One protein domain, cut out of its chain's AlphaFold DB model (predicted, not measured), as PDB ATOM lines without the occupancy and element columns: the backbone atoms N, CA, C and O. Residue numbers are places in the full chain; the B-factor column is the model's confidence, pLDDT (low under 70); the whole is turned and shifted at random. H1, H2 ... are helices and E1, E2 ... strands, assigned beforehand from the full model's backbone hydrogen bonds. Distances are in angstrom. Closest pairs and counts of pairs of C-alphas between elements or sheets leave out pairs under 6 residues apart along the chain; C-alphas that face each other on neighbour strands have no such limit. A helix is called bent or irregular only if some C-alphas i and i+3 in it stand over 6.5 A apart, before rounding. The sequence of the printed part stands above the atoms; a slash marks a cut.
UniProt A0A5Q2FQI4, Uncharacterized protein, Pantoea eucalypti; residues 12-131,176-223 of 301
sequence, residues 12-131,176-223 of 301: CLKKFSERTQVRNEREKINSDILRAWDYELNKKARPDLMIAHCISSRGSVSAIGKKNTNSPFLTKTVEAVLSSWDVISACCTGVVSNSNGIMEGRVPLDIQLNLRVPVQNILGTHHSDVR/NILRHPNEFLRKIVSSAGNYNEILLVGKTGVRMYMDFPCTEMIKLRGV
ATOM      1  N   CYS A  12     245.152 154.752 388.960       79.19
ATOM      2  CA  CYS A  12     245.772 153.679 388.182       79.19
ATOM      3  C   CYS A  12     246.464 152.654 389.088       79.19
ATOM      4  O   CYS A  12     246.260 151.459 388.893       79.19
ATOM      5  N   LEU A  13     247.204 153.107 390.108       80.19
ATOM      6  CA  LEU A  13     247.843 152.222 391.092       80.19
ATOM      7  C   LEU A  13     246.815 151.390 391.868       80.19
ATOM      8  O   LEU A  13     246.990 150.183 392.006       80.19
ATOM      9  N   LYS A  14     245.706 152.004 392.303       83.62
ATOM     10  CA  LYS A  14     244.610 151.293 392.975       83.62
ATOM     11  C   LYS A  14     244.000 150.213 392.074       83.62
ATOM     12  O   LYS A  14     243.941 149.059 392.479       83.62
ATOM     13  N   LYS A  15     243.650 150.556 390.826       82.50
ATOM     14  CA  LYS A  15     243.132 149.585 389.840       82.50
ATOM     15  C   LYS A  15     244.116 148.450 389.552       82.50
ATOM     16  O   LYS A  15     243.694 147.320 389.327       82.50
ATOM     17  N   PHE A  16     245.414 148.747 389.501       81.75
ATOM     18  CA  PHE A  16     246.447 147.732 389.314       81.75
ATOM     19  C   PHE A  16     246.522 146.793 390.522       81.75
ATOM     20  O   PHE A  16     246.487 145.581 390.338       81.75
ATOM     21  N   SER A  17     246.548 147.340 391.740       81.25
ATOM     22  CA  SER A  17     246.549 146.562 392.983       81.25
ATOM     23  C   SER A  17     245.335 145.634 393.080       81.25
ATOM     24  O   SER A  17     245.496 144.433 393.276       81.25
ATOM     25  N   GLU A  18     244.130 146.155 392.826       85.56
ATOM     26  CA  GLU A  18     242.884 145.374 392.817       85.56
ATOM     27  C   GLU A  18     242.942 144.220 391.802       85.56
ATOM     28  O   GLU A  18     242.602 143.084 392.125       85.56
ATOM     29  N   ARG A  19     243.426 144.477 390.579       79.75
ATOM     30  CA  ARG A  19     243.589 143.433 389.549       79.75
ATOM     31  C   ARG A  19     244.596 142.364 389.961       79.75
ATOM     32  O   ARG A  19     244.357 141.185 389.712       79.75
ATOM     33  N   THR A  20     245.707 142.768 390.568       81.44
ATOM     34  CA  THR A  20     246.732 141.847 391.067       81.44
ATOM     35  C   THR A  20     246.188 140.995 392.208       81.44
ATOM     36  O   THR A  20     246.393 139.786 392.207       81.44
ATOM     37  N   GLN A  21     245.427 141.582 393.133       84.44
ATOM     38  CA  GLN A  21     244.793 140.844 394.221       84.44
ATOM     39  C   GLN A  21     243.809 139.791 393.693       84.44
ATOM     40  O   GLN A  21     243.939 138.619 394.037       84.44
ATOM     41  N   VAL A  22     242.896 140.170 392.792       82.94
ATOM     42  CA  VAL A  22     241.940 139.233 392.169       82.94
ATOM     43  C   VAL A  22     242.663 138.100 391.437       82.94
ATOM     44  O   VAL A  22     242.245 136.943 391.491       82.94
ATOM     45  N   ARG A  23     243.772 138.411 390.756       83.00
ATOM     46  CA  ARG A  23     244.607 137.404 390.097       83.00
ATOM     47  C   ARG A  23     245.213 136.431 391.109       83.00
ATOM     48  O   ARG A  23     245.094 135.228 390.902       83.00
ATOM     49  N   ASN A  24     245.815 136.934 392.183       84.88
ATOM     50  CA  ASN A  24     246.438 136.108 393.218       84.88
ATOM     51  C   ASN A  24     245.409 135.204 393.912       84.88
ATOM     52  O   ASN A  24     245.671 134.026 394.143       84.88
ATOM     53  N   GLU A  25     244.213 135.725 394.199       88.31
ATOM     54  CA  GLU A  25     243.107 134.941 394.760       88.31
ATOM     55  C   GLU A  25     242.677 133.817 393.808       88.31
ATOM     56  O   GLU A  25     242.540 132.667 394.228       88.31
ATOM     57  N   ARG A  26     242.539 134.108 392.507       86.69
ATOM     58  CA  ARG A  26     242.222 133.092 391.493       86.69
ATOM     59  C   ARG A  26     243.328 132.043 391.355       86.69
ATOM     60  O   ARG A  26     243.020 130.861 391.219       86.69
ATOM     61  N   GLU A  27     244.596 132.449 391.379       88.56
ATOM     62  CA  GLU A  27     245.744 131.533 391.325       88.56
ATOM     63  C   GLU A  27     245.780 130.606 392.547       88.56
ATOM     64  O   GLU A  27     246.005 129.404 392.390       88.56
ATOM     65  N   LYS A  28     245.464 131.127 393.738       91.00
ATOM     66  CA  LYS A  28     245.336 130.325 394.960       91.00
ATOM     67  C   LYS A  28     244.204 129.301 394.851       91.00
ATOM     68  O   LYS A  28     244.441 128.115 395.059       91.00
ATOM     69  N   ILE A  29     243.007 129.732 394.441       92.81
ATOM     70  CA  ILE A  29     241.847 128.841 394.249       92.81
ATOM     71  C   ILE A  29     242.166 127.738 393.235       92.81
ATOM     72  O   ILE A  29     241.895 126.564 393.485       92.81
ATOM     73  N   ASN A  30     242.761 128.097 392.095       94.12
ATOM     74  CA  ASN A  30     243.177 127.123 391.088       94.12
ATOM     75  C   ASN A  30     244.171 126.118 391.674       94.12
ATOM     76  O   ASN A  30     244.040 124.920 391.431       94.12
ATOM     77  N   SER A  31     245.135 126.591 392.464       94.88
ATOM     78  CA  SER A  31     246.143 125.728 393.068       94.88
ATOM     79  C   SER A  31     245.540 124.740 394.061       94.88
ATOM     80  O   SER A  31     245.872 123.555 394.015       94.88
ATOM     81  N   ASP A  32     244.597 125.183 394.890       96.12
ATOM     82  CA  ASP A  32     243.864 124.314 395.815       96.12
ATOM     83  C   ASP A  32     243.054 123.247 395.056       96.12
ATOM     84  O   ASP A  32     243.107 122.058 395.386       96.12
ATOM     85  N   ILE A  33     242.369 123.638 393.974       97.00
ATOM     86  CA  ILE A  33     241.603 122.713 393.126       97.00
ATOM     87  C   ILE A  33     242.518 121.682 392.448       97.00
ATOM     88  O   ILE A  33     242.190 120.494 392.431       97.00
ATOM     89  N   LEU A  34     243.666 122.094 391.908       96.69
ATOM     90  CA  LEU A  34     244.616 121.181 391.262       96.69
ATOM     91  C   LEU A  34     245.253 120.209 392.258       96.69
ATOM     92  O   LEU A  34     245.418 119.034 391.933       96.69
ATOM     93  N   ARG A  35     245.554 120.649 393.487       96.19
ATOM     94  CA  ARG A  35     246.010 119.750 394.564       96.19
ATOM     95  C   ARG A  35     244.941 118.717 394.921       96.19
ATOM     96  O   ARG A  35     245.278 117.559 395.154       96.19
ATOM     97  N   ALA A  36     243.665 119.104 394.924       94.88
ATOM     98  CA  ALA A  36     242.563 118.168 395.134       94.88
ATOM     99  C   ALA A  36     242.434 117.160 393.979       94.88
ATOM    100  O   ALA A  36     242.237 115.969 394.220       94.88
ATOM    101  N   TRP A  37     242.587 117.603 392.727       94.00
ATOM    102  CA  TRP A  37     242.643 116.700 391.573       94.00
ATOM    103  C   TRP A  37     243.826 115.738 391.652       94.00
ATOM    104  O   TRP A  37     243.660 114.555 391.369       94.00
ATOM    105  N   ASP A  38     244.994 116.210 392.086       93.31
ATOM    106  CA  ASP A  38     246.193 115.378 392.234       93.31
ATOM    107  C   ASP A  38     245.973 114.306 393.297       93.31
ATOM    108  O   ASP A  38     246.321 113.138 393.114       93.31
ATOM    109  N   TYR A  39     245.315 114.691 394.390       92.00
ATOM    110  CA  TYR A  39     244.904 113.746 395.405       92.00
ATOM    111  C   TYR A  39     243.980 112.667 394.830       92.00
ATOM    112  O   TYR A  39     244.277 111.486 394.982       92.00
ATOM    113  N   GLU A  40     242.909 113.035 394.122       88.44
ATOM    114  CA  GLU A  40     241.945 112.065 393.582       88.44
ATOM    115  C   GLU A  40     242.515 111.179 392.462       88.44
ATOM    116  O   GLU A  40     242.210 109.987 392.429       88.44
ATOM    117  N   LEU A  41     243.336 111.730 391.562       86.88
ATOM    118  CA  LEU A  41     243.871 111.019 390.393       86.88
ATOM    119  C   LEU A  41     245.128 110.203 390.707       86.88
ATOM    120  O   LEU A  41     245.279 109.095 390.194       86.88
ATOM    121  N   ASN A  42     246.040 110.748 391.517       81.62
ATOM    122  CA  ASN A  42     247.387 110.197 391.671       81.62
ATOM    123  C   ASN A  42     247.666 109.629 393.069       81.62
ATOM    124  O   ASN A  42     248.396 108.645 393.165       81.62
ATOM    125  N   LYS A  43     247.114 110.208 394.150       82.94
ATOM    126  CA  LYS A  43     247.488 109.827 395.535       82.94
ATOM    127  C   LYS A  43     246.514 108.874 396.213       82.94
ATOM    128  O   LYS A  43     246.934 107.894 396.813       82.94
ATOM    129  N   LYS A  44     245.212 109.135 396.101       79.31
ATOM    130  CA  LYS A  44     244.132 108.315 396.672       79.31
ATOM    131  C   LYS A  44     244.014 106.950 395.988       79.31
ATOM    132  O   LYS A  44     243.299 106.084 396.474       79.31
ATOM    133  N   ALA A  45     244.709 106.779 394.858       62.09
ATOM    134  CA  ALA A  45     244.782 105.546 394.088       62.09
ATOM    135  C   ALA A  45     243.405 104.986 393.705       62.09
ATOM    136  O   ALA A  45     243.239 103.771 393.656       62.09
ATOM    137  N   ARG A  46     242.421 105.856 393.416       70.50
ATOM    138  CA  ARG A  46     241.101 105.429 392.931       70.50
ATOM    139  C   ARG A  46     241.271 104.709 391.592       70.50
ATOM    140  O   ARG A  46     241.559 105.366 390.589       70.50
ATOM    141  N   PRO A  47     241.152 103.369 391.542       66.06
ATOM    142  CA  PRO A  47     241.409 102.637 390.308       66.06
ATOM    143  C   PRO A  47     240.314 102.898 389.269       66.06
ATOM    144  O   PRO A  47     240.561 102.738 388.077       66.06
ATOM    145  N   ASP A  48     239.142 103.322 389.737       71.62
ATOM    146  CA  ASP A  48     237.918 103.571 388.993       71.62
ATOM    147  C   ASP A  48     237.831 104.977 388.389       71.62
ATOM    148  O   ASP A  48     237.041 105.181 387.473       71.62
ATOM    149  N   LEU A  49     238.626 105.939 388.876       81.31
ATOM    150  CA  LEU A  49     238.682 107.289 388.322       81.31
ATOM    151  C   LEU A  49     239.774 107.379 387.250       81.31
ATOM    152  O   LEU A  49     240.959 107.182 387.524       81.31
ATOM    153  N   MET A  50     239.389 107.718 386.023       85.31
ATOM    154  CA  MET A  50     240.294 107.826 384.884       85.31
ATOM    155  C   MET A  50     239.957 109.049 384.037       85.31
ATOM    156  O   MET A  50     238.790 109.341 383.788       85.31
ATOM    157  N   ILE A  51     240.984 109.729 383.534       91.50
ATOM    158  CA  ILE A  51     240.828 110.679 382.430       91.50
ATOM    159  C   ILE A  51     241.114 109.918 381.139       91.50
ATOM    160  O   ILE A  51     242.131 109.234 381.049       91.50
ATOM    161  N   ALA A  52     240.225 110.006 380.156       91.75
ATOM    162  CA  ALA A  52     240.321 109.268 378.907       91.75
ATOM    163  C   ALA A  52     240.132 110.179 377.694       91.75
ATOM    164  O   ALA A  52     239.152 110.925 377.605       91.75
ATOM    165  N   HIS A  53     241.042 110.073 376.727       93.06
ATOM    166  CA  HIS A  53     240.821 110.599 375.384       93.06
ATOM    167  C   HIS A  53     240.159 109.514 374.533       93.06
ATOM    168  O   HIS A  53     240.652 108.388 374.454       93.06
ATOM    169  N   CYS A  54     239.021 109.836 373.930       89.75
ATOM    170  CA  CYS A  54     238.222 108.876 373.180       89.75
ATOM    171  C   CYS A  54     238.570 108.941 371.691       89.75
ATOM    172  O   CYS A  54     238.667 110.028 371.124       89.75
ATOM    173  N   ILE A  55     238.724 107.780 371.059       89.50
ATOM    174  CA  ILE A  55     239.095 107.632 369.647       89.50
ATOM    175  C   ILE A  55     238.197 106.597 368.956       89.50
ATOM    176  O   ILE A  55     237.416 105.897 369.599       89.50
ATOM    177  N   SER A  56     238.306 106.501 367.631       85.81
ATOM    178  CA  SER A  56     237.580 105.528 366.813       85.81
ATOM    179  C   SER A  56     238.522 104.882 365.796       85.81
ATOM    180  O   SER A  56     239.424 105.542 365.274       85.81
ATOM    181  N   SER A  57     238.303 103.596 365.513       83.94
ATOM    182  CA  SER A  57     239.007 102.846 364.464       83.94
ATOM    183  C   SER A  57     238.610 103.297 363.053       83.94
ATOM    184  O   SER A  57     239.418 103.246 362.130       83.94
ATOM    185  N   ARG A  58     237.374 103.787 362.897       75.31
ATOM    186  CA  ARG A  58     236.745 104.126 361.610       75.31
ATOM    187  C   ARG A  58     236.856 105.595 361.229       75.31
ATOM    188  O   ARG A  58     236.493 105.980 360.122       75.31
ATOM    189  N   GLY A  59     237.328 106.436 362.139       61.06
ATOM    190  CA  GLY A  59     237.472 107.852 361.855       61.06
ATOM    191  C   GLY A  59     238.183 108.597 362.964       61.06
ATOM    192  O   GLY A  59     237.867 108.457 364.141       61.06
ATOM    193  N   SER A  60     239.121 109.447 362.571       54.22
ATOM    194  CA  SER A  60     239.575 110.531 363.428       54.22
ATOM    195  C   SER A  60     238.640 111.726 363.239       54.22
ATOM    196  O   SER A  60     238.207 111.998 362.122       54.22
ATOM    197  N   VAL A  61     238.386 112.518 364.283       49.44
ATOM    198  CA  VAL A  61     237.809 113.873 364.122       49.44
ATOM    199  C   VAL A  61     238.689 114.761 363.229       49.44
ATOM    200  O   VAL A  61     238.214 115.747 362.673       49.44
ATOM    201  N   SER A  62     239.949 114.367 363.003       46.16
ATOM    202  CA  SER A  62     240.811 114.955 361.977       46.16
ATOM    203  C   SER A  62     240.485 114.572 360.538       46.16
ATOM    204  O   SER A  62     241.033 115.183 359.627       46.16
ATOM    205  N   ALA A  63     239.571 113.631 360.307       44.19
ATOM    206  CA  ALA A  63     239.133 113.222 358.976       44.19
ATOM    207  C   ALA A  63     238.080 114.158 358.355       44.19
ATOM    208  O   ALA A  63     237.681 113.934 357.211       44.19
ATOM    209  N   ILE A  64     237.642 115.220 359.052       47.97
ATOM    210  CA  ILE A  64     236.815 116.269 358.434       47.97
ATOM    211  C   ILE A  64     237.601 116.851 357.247       47.97
ATOM    212  O   ILE A  64     238.594 117.551 357.430       47.97
ATOM    213  N   GLY A  65     237.174 116.504 356.030       43.94
ATOM    214  CA  GLY A  65     237.781 116.948 354.771       43.94
ATOM    215  C   GLY A  65     238.776 115.986 354.105       43.94
ATOM    216  O   GLY A  65     239.225 116.285 353.002       43.94
ATOM    217  N   LYS A  66     239.109 114.824 354.691       48.06
ATOM    218  CA  LYS A  66     239.926 113.792 354.017       48.06
ATOM    219  C   LYS A  66     239.388 112.385 354.269       48.06
ATOM    220  O   LYS A  66     239.389 111.909 355.401       48.06
ATOM    221  N   LYS A  67     239.021 111.680 353.190       45.75
ATOM    222  CA  LYS A  67     238.889 110.214 353.210       45.75
ATOM    223  C   LYS A  67     240.263 109.609 353.548       45.75
ATOM    224  O   LYS A  67     241.265 110.043 352.990       45.75
ATOM    225  N   ASN A  68     240.303 108.618 354.439       50.50
ATOM    226  CA  ASN A  68     241.474 107.767 354.711       50.50
ATOM    227  C   ASN A  68     242.702 108.450 355.348       50.50
ATOM    228  O   ASN A  68     243.830 108.238 354.906       50.50
ATOM    229  N   THR A  69     242.527 109.229 356.420       59.72
ATOM    230  CA  THR A  69     243.672 109.532 357.301       59.72
ATOM    231  C   THR A  69     243.755 108.480 358.401       59.72
ATOM    232  O   THR A  69     242.877 108.390 359.258       59.72
ATOM    233  N   ASN A  70     244.805 107.654 358.359       70.00
ATOM    234  CA  ASN A  70     245.116 106.734 359.449       70.00
ATOM    235  C   ASN A  70     245.299 107.535 360.743       70.00
ATOM    236  O   ASN A  70     245.951 108.581 360.745       70.00
ATOM    237  N   SER A  71     244.735 107.035 361.844       83.69
ATOM    238  CA  SER A  71     244.921 107.642 363.161       83.69
ATOM    239  C   SER A  71     246.418 107.791 363.482       83.69
ATOM    240  O   SER A  71     247.167 106.827 363.288       83.69
ATOM    241  N   PRO A  72     246.882 108.944 364.008       87.56
ATOM    242  CA  PRO A  72     248.293 109.136 364.361       87.56
ATOM    243  C   PRO A  72     248.769 108.150 365.440       87.56
ATOM    244  O   PRO A  72     249.959 107.850 365.525       87.56
ATOM    245  N   PHE A  73     247.838 107.589 366.217       91.00
ATOM    246  CA  PHE A  73     248.104 106.573 367.236       91.00
ATOM    247  C   PHE A  73     248.480 105.197 366.660       91.00
ATOM    248  O   PHE A  73     248.883 104.314 367.410       91.00
ATOM    249  N   LEU A  74     248.359 104.995 365.341       90.56
ATOM    250  CA  LEU A  74     248.785 103.760 364.670       90.56
ATOM    251  C   LEU A  74     250.279 103.731 364.330       90.56
ATOM    252  O   LEU A  74     250.796 102.669 363.998       90.56
ATOM    253  N   THR A  75     250.960 104.877 364.363       90.25
ATOM    254  CA  THR A  75     252.369 104.988 363.946       90.25
ATOM    255  C   THR A  75     253.264 105.636 364.994       90.25
ATOM    256  O   THR A  75     254.483 105.522 364.905       90.25
ATOM    257  N   LYS A  76     252.684 106.312 365.990       92.31
ATOM    258  CA  LYS A  76     253.403 106.971 367.081       92.31
ATOM    259  C   LYS A  76     252.774 106.611 368.421       92.31
ATOM    260  O   LYS A  76     251.569 106.369 368.497       92.31
ATOM    261  N   THR A  77     253.589 106.615 369.475       96.00
ATOM    262  CA  THR A  77     253.099 106.428 370.845       96.00
ATOM    263  C   THR A  77     252.069 107.498 371.198       96.00
ATOM    264  O   THR A  77     252.105 108.617 370.674       96.00
ATOM    265  N   VAL A  78     251.141 107.162 372.091       94.88
ATOM    266  CA  VAL A  78     250.098 108.080 372.561       94.88
ATOM    267  C   VAL A  78     250.739 109.326 373.160       94.88
ATOM    268  O   VAL A  78     250.344 110.436 372.819       94.88
ATOM    269  N   GLU A  79     251.785 109.151 373.959       96.38
ATOM    270  CA  GLU A  79     252.613 110.209 374.530       96.38
ATOM    271  C   GLU A  79     253.134 111.166 373.453       96.38
ATOM    272  O   GLU A  79     252.966 112.382 373.559       96.38
ATOM    273  N   ALA A  80     253.748 110.625 372.394       94.69
ATOM    274  CA  ALA A  80     254.341 111.426 371.329       94.69
ATOM    275  C   ALA A  80     253.274 112.198 370.546       94.69
ATOM    276  O   ALA A  80     253.474 113.370 370.233       94.69
ATOM    277  N   VAL A  81     252.125 111.576 370.266       92.75
ATOM    278  CA  VAL A  81     251.009 112.249 369.588       92.75
ATOM    279  C   VAL A  81     250.449 113.366 370.464       92.75
ATOM    280  O   VAL A  81     250.433 114.519 370.040       92.75
ATOM    281  N   LEU A  82     250.042 113.053 371.696       94.44
ATOM    282  CA  LEU A  82     249.409 114.016 372.598       94.44
ATOM    283  C   LEU A  82     250.346 115.179 372.951       94.44
ATOM    284  O   LEU A  82     249.888 116.314 373.033       94.44
ATOM    285  N   SER A  83     251.655 114.937 373.079       93.50
ATOM    286  CA  SER A  83     252.643 115.994 373.353       93.50
ATOM    287  C   SER A  83     252.765 117.049 372.248       93.50
ATOM    288  O   SER A  83     253.267 118.146 372.493       93.50
ATOM    289  N   SER A  84     252.295 116.737 371.037       88.31
ATOM    290  CA  SER A  84     252.300 117.672 369.909       88.31
ATOM    291  C   SER A  84     251.040 118.534 369.818       88.31
ATOM    292  O   SER A  84     250.994 119.441 368.991       88.31
ATOM    293  N   TRP A  85     250.020 118.262 370.636       88.94
ATOM    294  CA  TRP A  85     248.749 118.985 370.603       88.94
ATOM    295  C   TRP A  85     248.737 120.121 371.624       88.94
ATOM    296  O   TRP A  85     249.167 119.955 372.768       88.94
ATOM    297  N   ASP A  86     248.206 121.277 371.226       89.81
ATOM    298  CA  ASP A  86     248.066 122.420 372.129       89.81
ATOM    299  C   ASP A  86     247.019 122.137 373.211       89.81
ATOM    300  O   ASP A  86     247.306 122.277 374.400       89.81
ATOM    301  N   VAL A  87     245.832 121.673 372.806       92.00
ATOM    302  CA  VAL A  87     244.754 121.264 373.711       92.00
ATOM    303  C   VAL A  87     244.183 119.913 373.278       92.00
ATOM    304  O   VAL A  87     244.020 119.626 372.094       92.00
ATOM    305  N   ILE A  88     243.896 119.064 374.258       92.88
ATOM    306  CA  ILE A  88     243.302 117.741 374.106       92.88
ATOM    307  C   ILE A  88     241.945 117.777 374.800       92.88
ATOM    308  O   ILE A  88     241.858 118.110 375.983       92.88
ATOM    309  N   SER A  89     240.899 117.394 374.072       91.62
ATOM    310  CA  SER A  89     239.599 117.107 374.675       91.62
ATOM    311  C   SER A  89     239.616 115.689 375.243       91.62
ATOM    312  O   SER A  89     239.909 114.719 374.535       91.62
ATOM    313  N   ALA A  90     239.353 115.570 376.536       93.12
ATOM    314  CA  ALA A  90     239.245 114.313 377.251       93.12
ATOM    315  C   ALA A  90     237.941 114.283 378.050       93.12
ATOM    316  O   ALA A  90     237.265 115.290 378.233       93.12
ATOM    317  N   CYS A  91     237.599 113.113 378.566       89.56
ATOM    318  CA  CYS A  91     236.508 112.940 379.509       89.56
ATOM    319  C   CYS A  91     237.042 112.309 380.789       89.56
ATOM    320  O   CYS A  91     238.076 111.644 380.805       89.56
ATOM    321  N   CYS A  92     236.326 112.512 381.878       87.75
ATOM    322  CA  CYS A  92     236.531 111.811 383.123       87.75
ATOM    323  C   CYS A  92     235.525 110.669 383.216       87.75
ATOM    324  O   CYS A  92     234.312 110.868 383.103       87.75
ATOM    325  N   THR A  93     236.031 109.475 383.465       79.69
ATOM    326  CA  THR A  93     235.230 108.304 383.795       79.69
ATOM    327  C   THR A  93     235.513 107.948 385.239       79.69
ATOM    328  O   THR A  93     236.642 108.051 385.702       79.69
ATOM    329  N   GLY A  94     234.469 107.619 385.977       74.19
ATOM    330  CA  GLY A  94     234.538 107.353 387.403       74.19
ATOM    331  C   GLY A  94     233.369 106.476 387.781       74.19
ATOM    332  O   GLY A  94     232.303 106.600 387.167       74.19
ATOM    333  N   VAL A  95     233.559 105.624 388.781       67.06
ATOM    334  CA  VAL A  95     232.476 104.841 389.355       67.06
ATOM    335  C   VAL A  95     231.979 105.539 390.617       67.06
ATOM    336  O   VAL A  95     232.747 105.944 391.488       67.06
ATOM    337  N   VAL A  96     230.666 105.707 390.723       64.31
ATOM    338  CA  VAL A  96     230.015 106.189 391.940       64.31
ATOM    339  C   VAL A  96     228.976 105.161 392.340       64.31
ATOM    340  O   VAL A  96     228.074 104.842 391.567       64.31
ATOM    341  N   SER A  97     229.108 104.646 393.557       60.66
ATOM    342  CA  SER A  97     228.075 103.810 394.163       60.66
ATOM    343  C   SER A  97     227.051 104.709 394.850       60.66
ATOM    344  O   SER A  97     227.425 105.588 395.626       60.66
ATOM    345  N   ASN A  98     225.769 104.511 394.559       60.84
ATOM    346  CA  ASN A  98     224.663 105.165 395.256       60.84
ATOM    347  C   ASN A  98     223.553 104.150 395.582       60.84
ATOM    348  O   ASN A  98     223.684 102.959 395.305       60.84
ATOM    349  N   SER A  99     222.450 104.622 396.172       57.00
ATOM    350  CA  SER A  99     221.286 103.788 396.514       57.00
ATOM    351  C   SER A  99     220.673 103.050 395.316       57.00
ATOM    352  O   SER A  99     219.971 102.066 395.508       57.00
ATOM    353  N   ASN A 100     220.955 103.503 394.089       56.47
ATOM    354  CA  ASN A 100     220.464 102.922 392.839       56.47
ATOM    355  C   ASN A 100     221.510 102.008 392.166       56.47
ATOM    356  O   ASN A 100     221.323 101.596 391.020       56.47
ATOM    357  N   GLY A 101     222.613 101.695 392.857       60.38
ATOM    358  CA  GLY A 101     223.678 100.811 392.396       60.38
ATOM    359  C   GLY A 101     224.941 101.539 391.932       60.38
ATOM    360  O   GLY A 101     225.259 102.649 392.359       60.38
ATOM    361  N   ILE A 102     225.704 100.868 391.070       62.38
ATOM    362  CA  ILE A 102     226.983 101.346 390.542       62.38
ATOM    363  C   ILE A 102     226.728 102.161 389.267       62.38
ATOM    364  O   ILE A 102     226.266 101.639 388.246       62.38
ATOM    365  N   MET A 103     227.035 103.456 389.307       59.34
ATOM    366  CA  MET A 103     226.938 104.352 388.157       59.34
ATOM    367  C   MET A 103     228.321 104.729 387.636       59.34
ATOM    368  O   MET A 103     229.259 104.891 388.406       59.34
ATOM    369  N   GLU A 104     228.432 104.889 386.319       68.38
ATOM    370  CA  GLU A 104     229.690 105.185 385.642       68.38
ATOM    371  C   GLU A 104     229.508 106.356 384.672       68.38
ATOM    372  O   GLU A 104     228.458 106.481 384.032       68.38
ATOM    373  N   GLY A 105     230.520 107.222 384.584       68.44
ATOM    374  CA  GLY A 105     230.535 108.342 383.640       68.44
ATOM    375  C   GLY A 105     230.440 107.881 382.178       68.44
ATOM    376  O   GLY A 105     231.072 106.901 381.778       68.44
ATOM    377  N   ARG A 106     229.654 108.599 381.367       72.75
ATOM    378  CA  ARG A 106     229.508 108.324 379.926       72.75
ATOM    379  C   ARG A 106     230.748 108.748 379.141       72.75
ATOM    380  O   ARG A 106     231.387 109.738 379.483       72.75
ATOM    381  N   VAL A 107     231.016 108.039 378.045       77.19
ATOM    382  CA  VAL A 107     232.105 108.335 377.103       77.19
ATOM    383  C   VAL A 107     231.572 108.479 375.679       77.19
ATOM    384  O   VAL A 107     230.638 107.757 375.323       77.19
ATOM    385  N   PRO A 108     232.128 109.399 374.872       77.50
ATOM    386  CA  PRO A 108     231.614 109.690 373.537       77.50
ATOM    387  C   PRO A 108     231.945 108.623 372.487       77.50
ATOM    388  O   PRO A 108     231.187 108.486 371.532       77.50
ATOM    389  N   LEU A 109     233.049 107.876 372.635       84.00
ATOM    390  CA  LEU A 109     233.451 106.830 371.685       84.00
ATOM    391  C   LEU A 109     233.816 105.525 372.395       84.00
ATOM    392  O   LEU A 109     234.103 105.496 373.593       84.00
ATOM    393  N   ASP A 110     233.811 104.452 371.607       84.19
ATOM    394  CA  ASP A 110     233.959 103.079 372.079       84.19
ATOM    395  C   ASP A 110     235.395 102.776 372.558       84.19
ATOM    396  O   ASP A 110     235.579 101.986 373.482       84.19
ATOM    397  N   ILE A 111     236.420 103.424 371.991       89.19
ATOM    398  CA  ILE A 111     237.832 103.209 372.345       89.19
ATOM    399  C   ILE A 111     238.343 104.390 373.171       89.19
ATOM    400  O   ILE A 111     238.242 105.547 372.766       89.19
ATOM    401  N   GLN A 112     238.926 104.098 374.327       90.50
ATOM    402  CA  GLN A 112     239.399 105.080 375.299       90.50
ATOM    403  C   GLN A 112     240.890 104.885 375.561       90.50
ATOM    404  O   GLN A 112     241.319 103.841 376.049       90.50
ATOM    405  N   LEU A 113     241.685 105.912 375.297       93.50
ATOM    406  CA  LEU A 113     243.061 105.995 375.767       93.50
ATOM    407  C   LEU A 113     243.025 106.508 377.203       93.50
ATOM    408  O   LEU A 113     242.784 107.695 377.416       93.50
ATOM    409  N   ASN A 114     243.219 105.634 378.190       91.38
ATOM    410  CA  ASN A 114     243.226 106.051 379.588       91.38
ATOM    411  C   ASN A 114     244.562 106.705 379.917       91.38
ATOM    412  O   ASN A 114     245.621 106.105 379.726       91.38
ATOM    413  N   LEU A 115     244.508 107.916 380.448       93.50
ATOM    414  CA  LEU A 115     245.655 108.790 380.599       93.50
ATOM    415  C   LEU A 115     246.046 108.919 382.069       93.50
ATOM    416  O   LEU A 115     245.205 109.086 382.954       93.50
ATOM    417  N   ARG A 116     247.352 108.905 382.322       92.75
ATOM    418  CA  ARG A 116     247.946 109.435 383.544       92.75
ATOM    419  C   ARG A 116     248.320 110.887 383.273       92.75
ATOM    420  O   ARG A 116     249.306 111.163 382.591       92.75
ATOM    421  N   VAL A 117     247.492 111.788 383.787       94.88
ATOM    422  CA  VAL A 117     247.572 113.227 383.533       94.88
ATOM    423  C   VAL A 117     248.251 113.917 384.721       94.88
ATOM    424  O   VAL A 117     247.711 113.872 385.829       94.88
ATOM    425  N   PRO A 118     249.413 114.565 384.524       95.75
ATOM    426  CA  PRO A 118     249.958 115.500 385.502       95.75
ATOM    427  C   PRO A 118     248.972 116.656 385.699       95.75
ATOM    428  O   PRO A 118     248.473 117.215 384.724       95.75
ATOM    429  N   VAL A 119     248.650 117.022 386.940       95.75
ATOM    430  CA  VAL A 119     247.570 117.997 387.187       95.75
ATOM    431  C   VAL A 119     247.846 119.373 386.602       95.75
ATOM    432  O   VAL A 119     246.913 120.061 386.202       95.75
ATOM    433  N   GLN A 120     249.116 119.746 386.461       96.12
ATOM    434  CA  GLN A 120     249.514 120.988 385.813       96.12
ATOM    435  C   GLN A 120     249.149 121.048 384.321       96.12
ATOM    436  O   GLN A 120     249.162 122.133 383.748       96.12
ATOM    437  N   ASN A 121     248.814 119.913 383.693       97.69
ATOM    438  CA  ASN A 121     248.317 119.846 382.320       97.69
ATOM    439  C   ASN A 121     246.803 120.084 382.219       97.69
ATOM    440  O   ASN A 121     246.303 120.221 381.108       97.69
ATOM    441  N   ILE A 122     246.041 120.106 383.317       97.44
ATOM    442  CA  ILE A 122     244.591 120.330 383.258       97.44
ATOM    443  C   ILE A 122     244.341 121.812 382.985       97.44
ATOM    444  O   ILE A 122     244.661 122.640 383.823       97.44
ATOM    445  N   LEU A 123     243.744 122.146 381.840       96.31
ATOM    446  CA  LEU A 123     243.357 123.511 381.472       96.31
ATOM    447  C   LEU A 123     242.006 123.897 382.074       96.31
ATOM    448  O   LEU A 123     241.840 125.005 382.581       96.31
ATOM    449  N   GLY A 124     241.035 122.991 381.989       95.38
ATOM    450  CA  GLY A 124     239.662 123.245 382.400       95.38
ATOM    451  C   GLY A 124     238.878 121.959 382.610       95.38
ATOM    452  O   GLY A 124     239.173 120.932 382.005       95.38
ATOM    453  N   THR A 125     237.869 122.019 383.472       94.31
ATOM    454  CA  THR A 125     237.024 120.873 383.829       94.31
ATOM    455  C   THR A 125     235.557 121.286 383.778       94.31
ATOM    456  O   THR A 125     235.121 122.142 384.552       94.31
ATOM    457  N   HIS A 126     234.787 120.649 382.903       90.62
ATOM    458  CA  HIS A 126     233.417 121.024 382.567       90.62
ATOM    459  C   HIS A 126     232.460 119.844 382.759       90.62
ATOM    460  O   HIS A 126     232.738 118.719 382.352       90.62
ATOM    461  N   HIS A 127     231.305 120.092 383.384       87.00
ATOM    462  CA  HIS A 127     230.297 119.047 383.634       87.00
ATOM    463  C   HIS A 127     229.565 118.586 382.364       87.00
ATOM    464  O   HIS A 127     228.830 117.604 382.405       87.00
ATOM    465  N   SER A 128     229.739 119.310 381.262       84.19
ATOM    466  CA  SER A 128     229.161 119.029 379.954       84.19
ATOM    467  C   SER A 128     230.217 119.244 378.872       84.19
ATOM    468  O   SER A 128     231.188 119.961 379.104       84.19
ATOM    469  N   ASP A 129     229.991 118.668 377.698       83.75
ATOM    470  CA  ASP A 129     230.711 118.973 376.467       83.75
ATOM    471  C   ASP A 129     230.564 120.471 376.172       83.75
ATOM    472  O   ASP A 129     229.448 120.995 376.092       83.75
ATOM    473  N   VAL A 130     231.695 121.170 376.093       83.56
ATOM    474  CA  VAL A 130     231.762 122.614 375.848       83.56
ATOM    475  C   VAL A 130     232.173 122.931 374.410       83.56
ATOM    476  O   VAL A 130     232.449 124.092 374.091       83.56
ATOM    477  N   ARG A 131     232.177 121.919 373.529       80.12
ATOM    478  CA  ARG A 131     232.431 122.032 372.088       80.12
ATOM    479  C   ARG A 131     233.689 122.841 371.795       80.12
ATOM    480  O   ARG A 131     233.679 123.753 370.961       80.12
ATOM    481  N   ASN A 176     239.252 127.906 380.584       92.44
ATOM    482  CA  ASN A 176     240.202 127.633 381.661       92.44
ATOM    483  C   ASN A 176     239.584 127.729 383.073       92.44
ATOM    484  O   ASN A 176     240.176 128.294 384.002       92.44
ATOM    485  N   ILE A 177     238.356 127.228 383.222       92.06
ATOM    486  CA  ILE A 177     237.666 127.122 384.511       92.06
ATOM    487  C   ILE A 177     237.955 125.750 385.108       92.06
ATOM    488  O   ILE A 177     237.660 124.720 384.502       92.06
ATOM    489  N   LEU A 178     238.479 125.747 386.330       94.50
ATOM    490  CA  LEU A 178     238.668 124.543 387.123       94.50
ATOM    491  C   LEU A 178     237.513 124.385 388.115       94.50
ATOM    492  O   LEU A 178     237.083 125.336 388.767       94.50
ATOM    493  N   ARG A 179     237.013 123.161 388.229       93.38
ATOM    494  CA  ARG A 179     235.992 122.726 389.179       93.38
ATOM    495  C   ARG A 179     236.647 121.788 390.170       93.38
ATOM    496  O   ARG A 179     237.493 120.972 389.804       93.38
ATOM    497  N   HIS A 180     236.230 121.883 391.425       93.25
ATOM    498  CA  HIS A 180     236.706 120.974 392.456       93.25
ATOM    499  C   HIS A 180     236.273 119.532 392.120       93.25
ATOM    500  O   HIS A 180     235.102 119.330 391.775       93.25
ATOM    501  N   PRO A 181     237.143 118.510 392.263       89.75
ATOM    502  CA  PRO A 181     236.809 117.135 391.884       89.75
ATOM    503  C   PRO A 181     235.555 116.615 392.595       89.75
ATOM    504  O   PRO A 181     234.710 116.000 391.961       89.75
ATOM    505  N   ASN A 182     235.351 116.927 393.880       85.88
ATOM    506  CA  ASN A 182     234.120 116.540 394.592       85.88
ATOM    507  C   ASN A 182     232.828 117.094 393.963       85.88
ATOM    508  O   ASN A 182     231.819 116.393 393.953       85.88
ATOM    509  N   GLU A 183     232.830 118.335 393.460       87.00
ATOM    510  CA  GLU A 183     231.667 118.888 392.747       87.00
ATOM    511  C   GLU A 183     231.504 118.179 391.400       87.00
ATOM    512  O   GLU A 183     230.409 117.738 391.047       87.00
ATOM    513  N   PHE A 184     232.623 118.021 390.696       86.75
ATOM    514  CA  PHE A 184     232.681 117.431 389.373       86.75
ATOM    515  C   PHE A 184     232.139 115.997 389.361       86.75
ATOM    516  O   PHE A 184     231.206 115.684 388.624       86.75
ATOM    517  N   LEU A 185     232.651 115.149 390.251       80.94
ATOM    518  CA  LEU A 185     232.301 113.734 390.384       80.94
ATOM    519  C   LEU A 185     230.842 113.500 390.774       80.94
ATOM    520  O   LEU A 185     230.245 112.522 390.337       80.94
ATOM    521  N   ARG A 186     230.234 114.393 391.563       78.25
ATOM    522  CA  ARG A 186     228.797 114.301 391.872       78.25
ATOM    523  C   ARG A 186     227.938 114.486 390.621       78.25
ATOM    524  O   ARG A 186     226.857 113.912 390.539       78.25
ATOM    525  N   LYS A 187     228.426 115.265 389.653       77.81
ATOM    526  CA  LYS A 187     227.692 115.622 388.436       77.81
ATOM    527  C   LYS A 187     227.959 114.702 387.249       77.81
ATOM    528  O   LYS A 187     227.066 114.586 386.417       77.81
ATOM    529  N   ILE A 188     229.093 113.985 387.195       72.88
ATOM    530  CA  ILE A 188     229.379 113.047 386.082       72.88
ATOM    531  C   ILE A 188     228.313 111.947 385.937       72.88
ATOM    532  O   ILE A 188     228.203 111.320 384.887       72.88
ATOM    533  N   VAL A 189     227.559 111.697 387.011       62.84
ATOM    534  CA  VAL A 189     226.560 110.634 387.128       62.84
ATOM    535  C   VAL A 189     225.127 111.139 386.941       62.84
ATOM    536  O   VAL A 189     224.273 110.396 386.457       62.84
ATOM    537  N   SER A 190     224.848 112.392 387.310       52.75
ATOM    538  CA  SER A 190     223.490 112.950 387.332       52.75
ATOM    539  C   SER A 190     223.044 113.556 386.000       52.75
ATOM    540  O   SER A 190     221.854 113.789 385.805       52.75
ATOM    541  N   SER A 191     223.963 113.837 385.075       55.84
ATOM    542  CA  SER A 191     223.636 114.427 383.776       55.84
ATOM    543  C   SER A 191     223.225 113.355 382.765       55.84
ATOM    544  O   SER A 191     224.014 112.923 381.922       55.84
ATOM    545  N   ALA A 192     221.968 112.913 382.844       50.41
ATOM    546  CA  ALA A 192     221.362 112.072 381.816       50.41
ATOM    547  C   ALA A 192     221.437 112.785 380.451       50.41
ATOM    548  O   ALA A 192     220.702 113.731 380.199       50.41
ATOM    549  N   GLY A 193     222.360 112.346 379.591       54.72
ATOM    550  CA  GLY A 193     222.483 112.813 378.204       54.72
ATOM    551  C   GLY A 193     223.739 113.618 377.864       54.72
ATOM    552  O   GLY A 193     224.040 113.727 376.681       54.72
ATOM    553  N   ASN A 194     224.516 114.099 378.843       65.25
ATOM    554  CA  ASN A 194     225.694 114.932 378.563       65.25
ATOM    555  C   ASN A 194     227.004 114.209 378.901       65.25
ATOM    556  O   ASN A 194     227.155 113.652 379.990       65.25
ATOM    557  N   TYR A 195     227.953 114.239 377.964       78.25
ATOM    558  CA  TYR A 195     229.351 113.888 378.215       78.25
ATOM    559  C   TYR A 195     230.002 115.006 379.022       78.25
ATOM    560  O   TYR A 195     229.681 116.165 378.793       78.25
ATOM    561  N   ASN A 196     230.888 114.678 379.960       87.25
ATOM    562  CA  ASN A 196     231.727 115.686 380.605       87.25
ATOM    563  C   ASN A 196     232.983 115.931 379.757       87.25
ATOM    564  O   ASN A 196     233.403 115.040 379.016       87.25
ATOM    565  N   GLU A 197     233.584 117.111 379.889       89.88
ATOM    566  CA  GLU A 197     234.791 117.470 379.147       89.88
ATOM    567  C   GLU A 197     235.866 118.013 380.092       89.88
ATOM    568  O   GLU A 197     235.650 118.941 380.871       89.88
ATOM    569  N   ILE A 198     237.051 117.420 380.015       93.94
ATOM    570  CA  ILE A 198     238.274 117.926 380.621       93.94
ATOM    571  C   ILE A 198     239.196 118.338 379.482       93.94
ATOM    572  O   ILE A 198     239.553 117.526 378.630       93.94
ATOM    573  N   LEU A 199     239.599 119.602 379.491       95.62
ATOM    574  CA  LEU A 199     240.569 120.135 378.548       95.62
ATOM    575  C   LEU A 199     241.959 119.994 379.149       95.62
ATOM    576  O   LEU A 199     242.194 120.422 380.281       95.62
ATOM    577  N   LEU A 200     242.876 119.405 378.392       96.88
ATOM    578  CA  LEU A 200     244.262 119.193 378.798       96.88
ATOM    579  C   LEU A 200     245.198 119.929 377.849       96.88
ATOM    580  O   LEU A 200     244.956 119.936 376.650       96.88
ATOM    581  N   VAL A 201     246.297 120.477 378.350       96.38
ATOM    582  CA  VAL A 201     247.406 120.934 377.513       96.38
ATOM    583  C   VAL A 201     248.329 119.755 377.241       96.38
ATOM    584  O   VAL A 201     248.869 119.148 378.170       96.38
ATOM    585  N   GLY A 202     248.486 119.408 375.965       94.94
ATOM    586  CA  GLY A 202     249.358 118.315 375.537       94.94
ATOM    587  C   GLY A 202     250.828 118.722 375.507       94.94
ATOM    588  O   GLY A 202     251.698 117.987 375.974       94.94
ATOM    589  N   LYS A 203     251.094 119.933 375.014       92.38
ATOM    590  CA  LYS A 203     252.435 120.504 374.886       92.38
ATOM    591  C   LYS A 203     253.171 120.556 376.223       92.38
ATOM    592  O   LYS A 203     252.686 121.145 377.187       92.38
ATOM    593  N   THR A 204     254.374 119.990 376.261       94.44
ATOM    594  CA  THR A 204     255.237 119.957 377.450       94.44
ATOM    595  C   THR A 204     256.043 121.246 377.619       94.44
ATOM    596  O   THR A 204     256.361 121.919 376.638       94.44
ATOM    597  N   GLY A 205     256.443 121.568 378.851       95.19
ATOM    598  CA  GLY A 205     257.296 122.721 379.154       95.19
ATOM    599  C   GLY A 205     256.554 124.058 379.249       95.19
ATOM    600  O   GLY A 205     257.192 125.103 379.351       95.19
ATOM    601  N   VAL A 206     255.219 124.048 379.256       91.69
ATOM    602  CA  VAL A 206     254.382 125.247 379.391       91.69
ATOM    603  C   VAL A 206     254.056 125.478 380.865       91.69
ATOM    604  O   VAL A 206     253.508 124.607 381.533       91.69
ATOM    605  N   ARG A 207     254.367 126.659 381.403       93.62
ATOM    606  CA  ARG A 207     253.973 127.023 382.772       93.62
ATOM    607  C   ARG A 207     252.571 127.626 382.766       93.62
ATOM    608  O   ARG A 207     252.395 128.754 382.318       93.62
ATOM    609  N   MET A 208     251.592 126.879 383.275       90.75
ATOM    610  CA  MET A 208     250.189 127.317 383.350       90.75
ATOM    611  C   MET A 208     249.802 127.893 384.715       90.75
ATOM    612  O   MET A 208     248.986 128.809 384.790       90.75
ATOM    613  N   TYR A 209     250.400 127.368 385.784       93.31
ATOM    614  CA  TYR A 209     250.090 127.714 387.170       93.31
ATOM    615  C   TYR A 209     251.390 128.039 387.909       93.31
ATOM    616  O   TYR A 209     252.396 127.362 387.706       93.31
ATOM    617  N   MET A 210     251.386 129.082 388.742       88.50
ATOM    618  CA  MET A 210     252.603 129.567 389.412       88.50
ATOM    619  C   MET A 210     253.182 128.535 390.391       88.50
ATOM    620  O   MET A 210     254.392 128.308 390.382       88.50
ATOM    621  N   ASP A 211     252.314 127.857 391.146       91.75
ATOM    622  CA  ASP A 211     252.689 126.913 392.212       91.75
ATOM    623  C   ASP A 211     252.977 125.484 391.721       91.75
ATOM    624  O   ASP A 211     253.209 124.579 392.526       91.75
ATOM    625  N   PHE A 212     252.941 125.260 390.406       94.50
ATOM    626  CA  PHE A 212     253.143 123.950 389.795       94.50
ATOM    627  C   PHE A 212     254.325 123.974 388.821       94.50
ATOM    628  O   PHE A 212     254.670 125.030 388.275       94.50
ATOM    629  N   PRO A 213     254.964 122.814 388.579       95.94
ATOM    630  CA  PRO A 213     255.935 122.695 387.502       95.94
ATOM    631  C   PRO A 213     255.282 122.968 386.142       95.94
ATOM    632  O   PRO A 213     254.057 123.015 385.997       95.94
ATOM    633  N   CYS A 214     256.119 123.143 385.121       97.19
ATOM    634  CA  CYS A 214     255.641 123.181 383.746       97.19
ATOM    635  C   CYS A 214     254.898 121.885 383.384       97.19
ATOM    636  O   CYS A 214     255.129 120.833 383.984       97.19
ATOM    637  N   THR A 215     254.034 121.962 382.371       96.94
ATOM    638  CA  THR A 215     253.351 120.799 381.804       96.94
ATOM    639  C   THR A 215     254.335 119.689 381.466       96.94
ATOM    640  O   THR A 215     255.421 119.920 380.925       96.94
ATOM    641  N   GLU A 216     253.934 118.465 381.779       96.88
ATOM    642  CA  GLU A 216     254.722 117.260 381.558       96.88
ATOM    643  C   GLU A 216     254.057 116.373 380.505       96.88
ATOM    644  O   GLU A 216     252.943 116.628 380.044       96.88
ATOM    645  N   MET A 217     254.759 115.323 380.093       97.06
ATOM    646  CA  MET A 217     254.231 114.358 379.138       97.06
ATOM    647  C   MET A 217     253.062 113.577 379.755       97.06
ATOM    648  O   MET A 217     253.211 112.944 380.803       97.06
ATOM    649  N   ILE A 218     251.908 113.597 379.087       97.00
ATOM    650  CA  ILE A 218     250.739 112.794 379.461       97.00
ATOM    651  C   ILE A 218     250.977 111.351 379.015       97.00
ATOM    652  O   ILE A 218     251.236 111.112 377.837       97.00
ATOM    653  N   LYS A 219     250.875 110.397 379.947       94.94
ATOM    654  CA  LYS A 219     251.219 108.986 379.707       94.94
ATOM    655  C   LYS A 219     249.990 108.117 379.484       94.94
ATOM    656  O   LYS A 219     248.958 108.328 380.121       94.94
ATOM    657  N   LEU A 220     250.111 107.094 378.648       93.56
ATOM    658  CA  LEU A 220     249.117 106.046 378.487       93.56
ATOM    659  C   LEU A 220     249.187 105.087 379.682       93.56
ATOM    660  O   LEU A 220     250.218 104.493 379.983       93.56
ATOM    661  N   ARG A 221     248.058 104.909 380.367       88.19
ATOM    662  CA  ARG A 221     247.886 103.899 381.422       88.19
ATOM    663  C   ARG A 221     247.397 102.563 380.859       88.19
ATOM    664  O   ARG A 221     247.682 101.513 381.426       88.19
ATOM    665  N   GLY A 222     246.629 102.611 379.777       88.56
ATOM    666  CA  GLY A 222     246.059 101.449 379.104       88.56
ATOM    667  C   GLY A 222     244.921 101.864 378.184       88.56
ATOM    668  O   GLY A 222     244.459 103.006 378.236       88.56
ATOM    669  N   VAL A 223     244.443 100.934 377.371       91.06
ATOM    670  CA  VAL A 223     243.306 101.178 376.477       91.06
ATOM    671  C   VAL A 223     242.065 100.568 377.109       91.06
ATOM    672  O   VAL A 223     242.114  99.416 377.513       91.06
TER     673      VAL A 223
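What this domain is: This is residues 12 to 131 and 176 to 223 of the 301 residues of an uncharacterized protein of Pantoea eucalypti (UniProt A0A5Q2FQI4). A strongly twisted sheet of six strands makes the body, and one long helix, H1, runs away from it as an arm: its residues 12 to 23 stick out free, while its other end grazes the sheet and meets the short helix H3. A small hairpin, E3 and E4, continues from the end of E2, and the short helix H2 sits near the edge strand E8. The printed part has 168 residues, with three named helices and eight named strands in the order H1 E1 H2 E2 E3 E4 E5 E6 H3 E7 E8; the class is mixed, helices and strands. The large sheet runs E6 E7 E2 E1 E5 E8, and its neighbours are antiparallel, as are E3 and E4. The whole is compact, with a radius of gyration of the C-alphas of 17.5 A and spans of 58 by 44 by 29 A.

Where its parts are: Find C-alpha 12 at (245.772, 153.679, 388.182); from there H1, residues 12 to 43, runs 44.5 A to C-alpha 43 at (247.488, 109.827, 395.535). It is neither bent nor irregular, but only just: C-alphas 40 and 43 are 6.3 A apart. Next comes E1, residues 50 to 55, 15.3 A long. After residues 56 to 77, which hold no named element, read H2 at residues 78 to 83, 8.4 A. E2 spans residues 88 to 93, 15.8 A, and runs on into E3, residues 95 to 98, 9.8 A, across a break of 1 residue at 37 degrees. E4 is residues 101 to 104, 10.0 A, E5 residues 111 to 116, 16.3 A, and E6 residues 122 to 126, 11.2 A. Past the cut lie H3, residues 181 to 187, 9.9 A, and E7, residues 197 to 200, 9.6 A. E8, residues 219 to 223, 11.6 A, ends at C-alpha 223, (243.306, 101.178, 376.477).

How they stand to each other: Begin with the large sheet at its edge strand E6, whose neighbour is E7; look for N 126 and O 197, 2.8 A apart. E7 pairs with E2 through N 88 and O 200, 2.8 A. The pairing of E2 is staggered: its residues 88 to 90 pair with E7 and 91 to 93 with E1, where N 52 and O 91 are 2.8 A apart. E1 and E5 have N 53 and O 113 at 3.0 A, and E5 and the other edge strand, E8, have N 114 and O 222 at 2.9 A. In the hairpin E3 and E4, N 96 and O 103 are 2.8 A apart. H2 is on the large sheet at a height of 7.7 A, over none of its strands, but only just: 2 of its C-alphas fall on E5 and 2 on E8. Its closest C-alphas to E8 are those of Glu 79 and Lys 219, 5.5 A. H1 only grazes the sheet with residues 34 to 42, and H3 only grazes it with residues 181 to 187. H1, with residues 33 to 40 alone, touches H3, about perpendicular at 75 degrees; the closest C-alphas are those of Trp 37 and Pro 181, 5.9 A. H2 is apart from both H1 and H3. In H1, H2 and H3 every O i to N i+4 pair is within hydrogen-bond range.

The domain as a whole: The C-alphas of Lys 14 and Asn 68 are the two farthest apart, 58.0 A. Without residues 12 to 23 the body spans 46 by 42 by 27 A. Residues 132 to 175 are not printed, and C-alphas 131 and 176 are 13.5 A apart across this cut. The links E1 to H2 and E7 to E8 are long. The mean pLDDT of the printed part is 83.2; look for values under 70 at residues 45, 47, 59 to 69, 95 to 105 and 189 to 194.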